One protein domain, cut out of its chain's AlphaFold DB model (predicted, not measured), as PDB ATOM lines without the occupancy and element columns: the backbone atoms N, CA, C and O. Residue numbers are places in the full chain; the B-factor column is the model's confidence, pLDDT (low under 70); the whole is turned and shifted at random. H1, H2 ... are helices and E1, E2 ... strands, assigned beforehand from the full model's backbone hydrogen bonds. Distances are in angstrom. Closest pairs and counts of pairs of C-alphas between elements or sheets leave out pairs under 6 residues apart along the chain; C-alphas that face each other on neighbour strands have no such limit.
ATOM      1  N   SER A  12     235.328 220.323 221.929       87.06
ATOM      2  CA  SER A  12     234.895 220.910 220.658       87.06
ATOM      3  C   SER A  12     234.279 222.285 220.886       87.06
ATOM      4  O   SER A  12     233.997 222.660 222.025       87.06
ATOM      5  N   LEU A  13     234.074 223.038 219.807       86.00
ATOM      6  CA  LEU A  13     233.270 224.256 219.838       86.00
ATOM      7  C   LEU A  13     231.828 223.933 219.449       86.00
ATOM      8  O   LEU A  13     231.587 223.110 218.560       86.00
ATOM      9  N   ASP A  14     230.876 224.572 220.119       84.56
ATOM     10  CA  ASP A  14     229.487 224.606 219.675       84.56
ATOM     11  C   ASP A  14     229.233 225.752 218.676       84.56
ATOM     12  O   ASP A  14     230.148 226.449 218.238       84.56
ATOM     13  N   GLU A  15     227.969 225.935 218.290       83.12
ATOM     14  CA  GLU A  15     227.547 226.983 217.350       83.12
ATOM     15  C   GLU A  15     227.727 228.417 217.882       83.12
ATOM     16  O   GLU A  15     227.632 229.373 217.112       83.12
ATOM     17  N   PHE A  16     228.013 228.576 219.177       80.94
ATOM     18  CA  PHE A  16     228.227 229.855 219.851       80.94
ATOM     19  C   PHE A  16     229.694 230.058 220.268       80.94
ATOM     20  O   PHE A  16     229.964 230.877 221.148       80.94
ATOM     21  N   ASP A  17     230.634 229.314 219.672       77.88
ATOM     22  CA  ASP A  17     232.066 229.317 220.015       77.88
ATOM     23  C   ASP A  17     232.355 228.957 221.492       77.88
ATOM     24  O   ASP A  17     233.417 229.284 222.027       77.88
ATOM     25  N   SER A  18     231.441 228.264 222.178       81.44
ATOM     26  CA  SER A  18     231.673 227.786 223.545       81.44
ATOM     27  C   SER A  18     232.376 226.430 223.534       81.44
ATOM     28  O   SER A  18     232.058 225.556 222.727       81.44
ATOM     29  N   VAL A  19     233.323 226.230 224.459       84.25
ATOM     30  CA  VAL A  19     234.011 224.939 224.615       84.25
ATOM     31  C   VAL A  19     233.073 223.932 225.278       84.25
ATOM     32  O   VAL A  19     232.571 224.147 226.385       84.25
ATOM     33  N   VAL A  20     232.856 222.805 224.614       86.88
ATOM     34  CA  VAL A  20     231.979 221.723 225.068       86.88
ATOM     35  C   VAL A  20     232.694 220.382 225.004       86.88
ATOM     36  O   VAL A  20     233.547 220.147 224.146       86.88
ATOM     37  N   HIS A  21     232.329 219.479 225.907       86.50
ATOM     38  CA  HIS A  21     232.786 218.102 225.867       86.50
ATOM     39  C   HIS A  21     232.151 217.409 224.653       86.50
ATOM     40  O   HIS A  21     230.965 217.610 224.371       86.50
ATOM     41  N   GLU A  22     232.928 216.619 223.908       80.81
ATOM     42  CA  GLU A  22     232.404 215.964 222.704       80.81
ATOM     43  C   GLU A  22     231.308 214.946 223.052       80.81
ATOM     44  O   GLU A  22     230.236 214.939 222.440       80.81
ATOM     45  N   ASN A  23     231.544 214.141 224.094       81.56
ATOM     46  CA  ASN A  23     230.540 213.212 224.602       81.56
ATOM     47  C   ASN A  23     229.368 213.956 225.244       81.56
ATOM     48  O   ASN A  23     229.539 214.895 226.022       81.56
ATOM     49  N   SER A  24     228.168 213.468 224.945       81.50
ATOM     50  CA  SER A  24     226.946 213.914 225.600       81.50
ATOM     51  C   SER A  24     226.794 213.271 226.976       81.50
ATOM     52  O   SER A  24     227.184 212.123 227.185       81.50
ATOM     53  N   ASN A  25     226.169 213.991 227.904       80.81
ATOM     54  CA  ASN A  25     225.755 213.433 229.184       80.81
ATOM     55  C   ASN A  25     224.596 212.433 229.026       80.81
ATOM     56  O   ASN A  25     224.073 212.205 227.933       80.81
ATOM     57  N   VAL A  26     224.135 211.880 230.150       81.69
ATOM     58  CA  VAL A  26     223.014 210.919 230.213       81.69
ATOM     59  C   VAL A  26     221.695 211.443 229.624       81.69
ATOM     60  O   VAL A  26     220.789 210.657 229.364       81.69
ATOM     61  N   LEU A  27     221.577 212.757 229.405       83.94
ATOM     62  CA  LEU A  27     220.417 213.416 228.798       83.94
ATOM     63  C   LEU A  27     220.623 213.732 227.307       83.94
ATOM     64  O   LEU A  27     219.808 214.444 226.722       83.94
ATOM     65  N   GLY A  28     221.712 213.257 226.694       83.25
ATOM     66  CA  GLY A  28     222.028 213.506 225.287       83.25
ATOM     67  C   GLY A  28     222.478 214.940 224.991       83.25
ATOM     68  O   GLY A  28     222.436 215.363 223.840       83.25
ATOM     69  N   ARG A  29     222.877 215.712 226.012       81.38
ATOM     70  CA  ARG A  29     223.360 217.091 225.851       81.38
ATOM     71  C   ARG A  29     224.871 217.134 226.010       81.38
ATOM     72  O   ARG A  29     225.392 216.544 226.955       81.38
ATOM     73  N   LYS A  30     225.566 217.871 225.140       81.12
ATOM     74  CA  LYS A  30     226.986 218.175 225.349       81.12
ATOM     75  C   LYS A  30     227.163 218.949 226.656       81.12
ATOM     76  O   LYS A  30     226.403 219.877 226.938       81.12
ATOM     77  N   GLU A  31     228.134 218.548 227.468       81.88
ATOM     78  CA  GLU A  31     228.452 219.255 228.708       81.88
ATOM     79  C   GLU A  31     229.334 220.465 228.409       81.88
ATOM     80  O   GLU A  31     230.298 220.372 227.650       81.88
ATOM     81  N   LEU A  32     229.012 221.611 229.010       78.12
ATOM     82  CA  LEU A  32     229.843 222.806 228.893       78.12
ATOM     83  C   LEU A  32     231.153 222.593 229.652       78.12
ATOM     84  O   LEU A  32     231.145 222.355 230.863       78.12
ATOM     85  N   VAL A  33     232.277 222.761 228.961       78.56
ATOM     86  CA  VAL A  33     233.576 222.894 229.613       78.56
ATOM     87  C   VAL A  33     233.713 224.367 229.952       78.56
ATOM     88  O   VAL A  33     233.807 225.216 229.069       78.56
ATOM     89  N   ARG A  34     233.667 224.701 231.245       68.31
ATOM     90  CA  ARG A  34     233.732 226.098 231.687       68.31
ATOM     91  C   ARG A  34     235.139 226.659 231.454       68.31
ATOM     92  O   ARG A  34     235.967 226.680 232.357       68.31
ATOM     93  N   VAL A  35     235.371 227.136 230.239       65.81
ATOM     94  CA  VAL A  35     236.526 227.929 229.831       65.81
ATOM     95  C   VAL A  35     236.001 229.309 229.476       65.81
ATOM     96  O   VAL A  35     235.208 229.466 228.554       65.81
ATOM     97  N   SER A  36     236.438 230.327 230.209       59.56
ATOM     98  CA  SER A  36     236.307 231.697 229.726       59.56
ATOM     99  C   SER A  36     237.442 231.912 228.738       59.56
ATOM    100  O   SER A  36     238.601 231.863 229.153       59.56
ATOM    101  N   GLY A  37     237.131 232.105 227.453       65.62
ATOM    102  CA  GLY A  37     238.137 232.432 226.443       65.62
ATOM    103  C   GLY A  37     239.089 233.522 226.944       65.62
ATOM    104  O   GLY A  37     238.694 234.452 227.653       65.62
ATOM    105  N   VAL A  38     240.375 233.359 226.643       68.50
ATOM    106  CA  VAL A  38     241.410 234.295 227.090       68.50
ATOM    107  C   VAL A  38     241.387 235.491 226.147       68.50
ATOM    108  O   VAL A  38     241.479 235.323 224.938       68.50
ATOM    109  N   SER A  39     241.261 236.703 226.668       76.31
ATOM    110  CA  SER A  39     241.390 237.923 225.865       76.31
ATOM    111  C   SER A  39     241.771 239.093 226.755       76.31
ATOM    112  O   SER A  39     241.363 239.143 227.921       76.31
ATOM    113  N   LEU A  40     242.480 240.077 226.207       74.56
ATOM    114  CA  LEU A  40     242.654 241.345 226.908       74.56
ATOM    115  C   LEU A  40     241.296 242.034 227.163       74.56
ATOM    116  O   LEU A  40     240.371 241.924 226.349       74.56
ATOM    117  N   PRO A  41     241.152 242.789 228.271       72.75
ATOM    118  CA  PRO A  41     239.921 243.511 228.562       72.75
ATOM    119  C   PRO A  41     239.486 244.395 227.389       72.75
ATOM    120  O   PRO A  41     240.301 245.098 226.793       72.75
ATOM    121  N   ARG A  42     238.178 244.397 227.097       67.31
ATOM    122  CA  ARG A  42     237.548 245.186 226.019       67.31
ATOM    123  C   ARG A  42     237.956 244.794 224.587       67.31
ATOM    124  O   ARG A  42     237.603 245.514 223.660       67.31
ATOM    125  N   ARG A  43     238.635 243.658 224.382       64.38
ATOM    126  CA  ARG A  43     238.903 243.073 223.056       64.38
ATOM    127  C   ARG A  43     238.003 241.869 222.803       64.38
ATOM    128  O   ARG A  43     238.437 240.725 222.846       64.38
ATOM    129  N   VAL A  44     236.720 242.132 222.576       66.44
ATOM    130  CA  VAL A  44     235.751 241.079 222.252       66.44
ATOM    131  C   VAL A  44     235.550 241.092 220.749       66.44
ATOM    132  O   VAL A  44     234.956 242.038 220.243       66.44
ATOM    133  N   THR A  45     236.112 240.102 220.051       72.25
ATOM    134  CA  THR A  45     235.605 239.562 218.770       72.25
ATOM    135  C   THR A  45     236.529 238.445 218.275       72.25
ATOM    136  O   THR A  45     236.186 237.285 218.440       72.25
ATOM    137  N   GLU A  46     237.727 238.739 217.763       80.38
ATOM    138  CA  GLU A  46     238.566 237.711 217.104       80.38
ATOM    139  C   GLU A  46     239.585 237.028 218.031       80.38
ATOM    140  O   GLU A  46     239.765 235.812 217.971       80.38
ATOM    141  N   GLU A  47     240.227 237.794 218.921       82.88
ATOM    142  CA  GLU A  47     241.228 237.282 219.876       82.88
ATOM    143  C   GLU A  47     240.620 236.205 220.788       82.88
ATOM    144  O   GLU A  47     241.235 235.172 221.048       82.88
ATOM    145  N   TYR A  48     239.370 236.422 221.208       81.75
ATOM    146  CA  TYR A  48     238.620 235.497 222.048       81.75
ATOM    147  C   TYR A  48     238.408 234.151 221.351       81.75
ATOM    148  O   TYR A  48     238.765 233.110 221.900       81.75
ATOM    149  N   THR A  49     237.876 234.162 220.127       83.38
ATOM    150  CA  THR A  49     237.624 232.937 219.361       83.38
ATOM    151  C   THR A  49     238.933 232.226 219.012       83.38
ATOM    152  O   THR A  49     239.012 231.005 219.128       83.38
ATOM    153  N   ALA A  50     239.994 232.960 218.653       85.94
ATOM    154  CA  ALA A  50     241.310 232.377 218.382       85.94
ATOM    155  C   ALA A  50     241.894 231.659 219.610       85.94
ATOM    156  O   ALA A  50     242.307 230.502 219.516       85.94
ATOM    157  N   ASN A  51     241.866 232.307 220.775       86.44
ATOM    158  CA  ASN A  51     242.361 231.708 222.011       86.44
ATOM    159  C   ASN A  51     241.473 230.550 222.481       86.44
ATOM    160  O   ASN A  51     241.983 229.547 222.974       86.44
ATOM    161  N   THR A  52     240.158 230.643 222.280       85.56
ATOM    162  CA  THR A  52     239.220 229.561 222.608       85.56
ATOM    163  C   THR A  52     239.472 228.326 221.743       85.56
ATOM    164  O   THR A  52     239.549 227.223 222.279       85.56
ATOM    165  N   ARG A  53     239.717 228.499 220.434       87.94
ATOM    166  CA  ARG A  53     240.140 227.408 219.536       87.94
ATOM    167  C   ARG A  53     241.433 226.753 220.013       87.94
ATOM    168  O   ARG A  53     241.492 225.531 220.108       87.94
ATOM    169  N   LEU A  54     242.443 227.553 220.364       89.00
ATOM    170  CA  LEU A  54     243.715 227.035 220.872       89.00
ATOM    171  C   LEU A  54     243.531 226.209 222.154       89.00
ATOM    172  O   LEU A  54     244.074 225.114 222.254       89.00
ATOM    173  N   VAL A  55     242.749 226.710 223.115       88.75
ATOM    174  CA  VAL A  55     242.466 225.985 224.364       88.75
ATOM    175  C   VAL A  55     241.657 224.720 224.096       88.75
ATOM    176  O   VAL A  55     241.950 223.692 224.697       88.75
ATOM    177  N   SER A  56     240.682 224.761 223.181       87.81
ATOM    178  CA  SER A  56     239.881 223.581 222.836       87.81
ATOM    179  C   SER A  56     240.731 222.430 222.287       87.81
ATOM    180  O   SER A  56     240.433 221.286 222.587       87.81
ATOM    181  N   ALA A  57     241.825 222.738 221.580       90.56
ATOM    182  CA  ALA A  57     242.761 221.753 221.039       90.56
ATOM    183  C   ALA A  57     243.865 221.330 222.030       90.56
ATOM    184  O   ALA A  57     244.779 220.591 221.668       90.56
ATOM    185  N   ALA A  58     243.867 221.848 223.265       90.19
ATOM    186  CA  ALA A  58     244.938 221.582 224.224       90.19
ATOM    187  C   ALA A  58     245.132 220.086 224.555       90.19
ATOM    188  O   ALA A  58     246.294 219.682 224.663       90.19
ATOM    189  N   PRO A  59     244.075 219.254 224.697       89.06
ATOM    190  CA  PRO A  59     244.239 217.814 224.896       89.06
ATOM    191  C   PRO A  59     245.009 217.140 223.751       89.06
ATOM    192  O   PRO A  59     245.985 216.434 223.999       89.06
ATOM    193  N   GLU A  60     244.629 217.417 222.506       92.69
ATOM    194  CA  GLU A  60     245.232 216.844 221.301       92.69
ATOM    195  C   GLU A  60     246.660 217.366 221.090       92.69
ATOM    196  O   GLU A  60     247.554 216.616 220.702       92.69
ATOM    197  N   LEU A  61     246.908 218.646 221.389       94.25
ATOM    198  CA  LEU A  61     248.251 219.231 221.356       94.25
ATOM    199  C   LEU A  61     249.179 218.583 222.394       94.25
ATOM    200  O   LEU A  61     250.350 218.333 222.099       94.25
ATOM    201  N   LEU A  62     248.668 218.304 223.599       93.00
ATOM    202  CA  LEU A  62     249.420 217.624 224.652       93.00
ATOM    203  C   LEU A  62     249.754 216.181 224.252       93.00
ATOM    204  O   LEU A  62     250.902 215.763 224.407       93.00
ATOM    205  N   GLU A  63     248.784 215.443 223.712       91.69
ATOM    206  CA  GLU A  63     248.985 214.080 223.212       91.69
ATOM    207  C   GLU A  63     250.001 214.045 222.063       91.69
ATOM    208  O   GLU A  63     250.965 213.281 222.112       91.69
ATOM    209  N   ALA A  64     249.862 214.924 221.066       94.12
ATOM    210  CA  ALA A  64     250.795 215.006 219.944       94.12
ATOM    211  C   ALA A  64     252.238 215.271 220.406       94.12
ATOM    212  O   ALA A  64     253.183 214.660 219.905       94.12
ATOM    213  N   LEU A  65     252.423 216.150 221.396       94.62
ATOM    214  CA  LEU A  65     253.745 216.457 221.935       94.62
ATOM    215  C   LEU A  65     254.352 215.275 222.708       94.62
ATOM    216  O   LEU A  65     255.559 215.041 222.613       94.62
ATOM    217  N   GLN A  66     253.530 214.513 223.437       93.44
ATOM    218  CA  GLN A  66     253.957 213.269 224.087       93.44
ATOM    219  C   GLN A  66     254.381 212.224 223.048       93.44
ATOM    220  O   GLN A  66     255.473 211.671 223.160       93.44
ATOM    221  N   LEU A  67     253.600 212.049 221.975       94.56
ATOM    222  CA  LEU A  67     253.942 211.144 220.871       94.56
ATOM    223  C   LEU A  67     255.278 211.509 220.207       94.56
ATOM    224  O   LEU A  67     256.063 210.622 219.875       94.56
ATOM    225  N   PHE A  68     255.581 212.799 220.040       94.50
ATOM    226  CA  PHE A  68     256.873 213.236 219.494       94.50
ATOM    227  C   PHE A  68     258.061 212.902 220.402       94.50
ATOM    228  O   PHE A  68     259.145 212.589 219.899       94.50
ATOM    229  N   LEU A  69     257.877 212.960 221.723       94.69
ATOM    230  CA  LEU A  69     258.901 212.543 222.681       94.69
ATOM    231  C   LEU A  69     259.086 211.027 222.684       94.69
ATOM    232  O   LEU A  69     260.225 210.564 222.630       94.69
ATOM    233  N   ASP A  70     257.987 210.275 222.698       93.94
ATOM    234  CA  ASP A  70     258.008 208.811 222.721       93.94
ATOM    235  C   ASP A  70     258.635 208.236 221.446       93.94
ATOM    236  O   ASP A  70     259.435 207.300 221.502       93.94
ATOM    237  N   ALA A  71     258.349 208.851 220.295       94.38
ATOM    238  CA  ALA A  71     258.954 208.494 219.015       94.38
ATOM    239  C   ALA A  71     260.427 208.933 218.884       94.38
ATOM    240  O   ALA A  71     261.089 208.547 217.922       94.38
ATOM    241  N   GLN A  72     260.943 209.743 219.820       91.12
ATOM    242  CA  GLN A  72     262.318 210.270 219.836       91.12
ATOM    243  C   GLN A  72     262.746 210.959 218.525       91.12
ATOM    244  O   GLN A  72     263.922 210.975 218.166       91.12
ATOM    245  N   ILE A  73     261.794 211.566 217.810       92.50
ATOM    246  CA  ILE A  73     262.041 212.221 216.512       92.50
ATOM    247  C   ILE A  73     262.637 213.628 216.650       92.50
ATOM    248  O   ILE A  73     263.125 214.204 215.680       92.50
ATOM    249  N   LEU A  74     262.573 214.204 217.852       92.88
ATOM    250  CA  LEU A  74     263.068 215.545 218.141       92.88
ATOM    251  C   LEU A  74     264.547 215.503 218.561       92.88
ATOM    252  O   LEU A  74     264.925 214.637 219.355       92.88
ATOM    253  N   PRO A  75     265.383 216.469 218.130       95.81
ATOM    254  CA  PRO A  75     266.725 216.640 218.685       95.81
ATOM    255  C   PRO A  75     266.684 216.879 220.201       95.81
ATOM    256  O   PRO A  75     265.721 217.456 220.706       95.81
ATOM    257  N   GLU A  76     267.750 216.515 220.919       93.81
ATOM    258  CA  GLU A  76     267.813 216.540 222.393       93.81
ATOM    259  C   GLU A  76     267.341 217.868 223.012       93.81
ATOM    260  O   GLU A  76     266.505 217.873 223.916       93.81
ATOM    261  N   TYR A  77     267.793 219.002 222.466       95.62
ATOM    262  CA  TYR A  77     267.348 220.329 222.902       95.62
ATOM    263  C   TYR A  77     265.820 220.500 222.819       95.62
ATOM    264  O   TYR A  77     265.181 220.936 223.775       95.62
ATOM    265  N   HIS A  78     265.217 220.106 221.693       95.81
ATOM    266  CA  HIS A  78     263.777 220.228 221.458       95.81
ATOM    267  C   HIS A  78     262.977 219.275 222.349       95.81
ATOM    268  O   HIS A  78     261.889 219.630 222.798       95.81
ATOM    269  N   GLN A  79     263.529 218.101 222.669       95.38
ATOM    270  CA  GLN A  79     262.925 217.226 223.671       95.38
ATOM    271  C   GLN A  79     262.904 217.886 225.053       95.38
ATOM    272  O   GLN A  79     261.929 217.739 225.782       95.38
ATOM    273  N   GLY A  80     263.958 218.625 225.414       95.44
ATOM    274  CA  GLY A  80     263.999 219.414 226.647       95.44
ATOM    275  C   GLY A  80     262.878 220.455 226.705       95.44
ATOM    276  O   GLY A  80     262.152 220.521 227.695       95.44
ATOM    277  N   VAL A  81     262.678 221.203 225.614       96.00
ATOM    278  CA  VAL A  81     261.584 222.183 225.488       96.00
ATOM    279  C   VAL A  81     260.212 221.508 225.604       96.00
ATOM    280  O   VAL A  81     259.357 221.975 226.357       96.00
ATOM    281  N   ALA A  82     260.010 220.387 224.907       95.44
ATOM    282  CA  ALA A  82     258.762 219.628 224.953       95.44
ATOM    283  C   ALA A  82     258.473 219.069 226.356       95.44
ATOM    284  O   ALA A  82     257.358 219.217 226.856       95.44
ATOM    285  N   ARG A  83     259.482 218.495 227.026       95.31
ATOM    286  CA  ARG A  83     259.367 217.997 228.407       95.31
ATOM    287  C   ARG A  83     258.969 219.109 229.374       95.31
ATOM    288  O   ARG A  83     258.046 218.909 230.155       95.31
ATOM    289  N   ALA A  84     259.597 220.282 229.280       95.19
ATOM    290  CA  ALA A  84     259.251 221.429 230.120       95.19
ATOM    291  C   ALA A  84     257.799 221.887 229.901       95.19
ATOM    292  O   ALA A  84     257.056 222.085 230.861       95.19
ATOM    293  N   ALA A  85     257.362 221.997 228.641       94.81
ATOM    294  CA  ALA A  85     255.985 222.368 228.320       94.81
ATOM    295  C   ALA A  85     254.962 221.351 228.861       94.81
ATOM    296  O   ALA A  85     253.944 221.752 229.425       94.81
ATOM    297  N   ILE A  86     255.249 220.048 228.742       93.56
ATOM    298  CA  ILE A  86     254.407 218.974 229.289       93.56
ATOM    299  C   ILE A  86     254.354 219.050 230.817       93.56
ATOM    300  O   ILE A  86     253.259 219.048 231.373       93.56
ATOM    301  N   SER A  87     255.496 219.165 231.502       92.94
ATOM    302  CA  SER A  87     255.532 219.278 232.966       92.94
ATOM    303  C   SER A  87     254.720 220.474 233.461       92.94
ATOM    304  O   SER A  87     253.915 220.325 234.380       92.94
ATOM    305  N   LYS A  88     254.829 221.626 232.792       90.88
ATOM    306  CA  LYS A  88     254.002 222.799 233.090       90.88
ATOM    307  C   LYS A  88     252.509 222.533 232.871       90.88
ATOM    308  O   LYS A  88     251.698 222.858 233.734       90.88
ATOM    309  N   ALA A  89     252.132 221.927 231.742       89.56
ATOM    310  CA  ALA A  89     250.735 221.611 231.425       89.56
ATOM    311  C   ALA A  89     250.115 220.585 232.394       89.56
ATOM    312  O   ALA A  89     248.921 220.647 232.685       89.56
ATOM    313  N   LEU A  90     250.925 219.662 232.919       88.75
ATOM    314  CA  LEU A  90     250.520 218.661 233.908       88.75
ATOM    315  C   LEU A  90     250.573 219.175 235.360       88.75
ATOM    316  O   LEU A  90     250.143 218.458 236.269       88.75
ATOM    317  N   GLY A  91     251.062 220.400 235.590       85.94
ATOM    318  CA  GLY A  91     251.213 220.986 236.926       85.94
ATOM    319  C   GLY A  91     252.277 220.288 237.777       85.94
ATOM    320  O   GLY A  91     252.069 220.071 238.971       85.94
TER     321      GLY A  91
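AT A GLANCE: This is residues 12 to 91 of the 93 residues of an uncharacterized protein of Escherichia alba (UniProt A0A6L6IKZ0). A small two-stranded hairpin, E1 and E2, sits at one end of a loose, flat chain, and a helical hairpin, H2 and H3, makes the other end; H1 joins the two, running on end to end into H2 with a change of direction. Residues 41 to 46, of which 46 belongs to H1, stick out at the first end of H1. The printed part has 80 residues, with two named strands and then three named helices, E1, E2, H1, H2, H3; the sheet E1 - E2 is antiparallel and the class is mostly helix. The radius of gyration of the C-alphas is 16.0 A, and the spans are 44 by 37 by 20 A.

IN THESE COORDINATES: Find C-alpha 19 at (234.011, 224.939, 224.615); from there E1 runs 13.1 A to residue 24. E2 holds residues 30 to 32, 6.5 A. H1 covers residues 46 to 56, 15.3 A, and H2 residues 58 to 70, 18.3 A. H3 runs 20.0 A from residue 76 to C-alpha 89 at (250.735, 221.611, 231.425).

HOW THE PARTS SIT: Look first at the hairpin E1 and E2, antiparallel at 146 degrees, where N 21 and O 31 are 2.8 A apart, within hydrogen-bond range. Residues 12 to 13 pair antiparallel with residues 19 to 20 of E1. The closest C-alphas of E1 and H1, those of Val 19 and Ser 56, are 6.3 A apart. H1 and H2 meet only through their link. H2 and H3, a helical hairpin, touch, closest at the C-alphas of Leu 69 and Gln 79, 6.3 A. They run opposite ways at a shallow tilt of 34.9 degrees, only just short of steep. H1 and H3 are apart. In H1, H2 and H3 every O i to N i+4 pair is within hydrogen-bond range.

THE WHOLE: The C-alphas farthest apart, those of Leu 27 and Glu 76, are 47.9 A apart. The printed part has no cut. The link from E2 to H1, 13 residues, is long. Look there for pLDDT under 70, at residues 34 to 38 and 42 to 44.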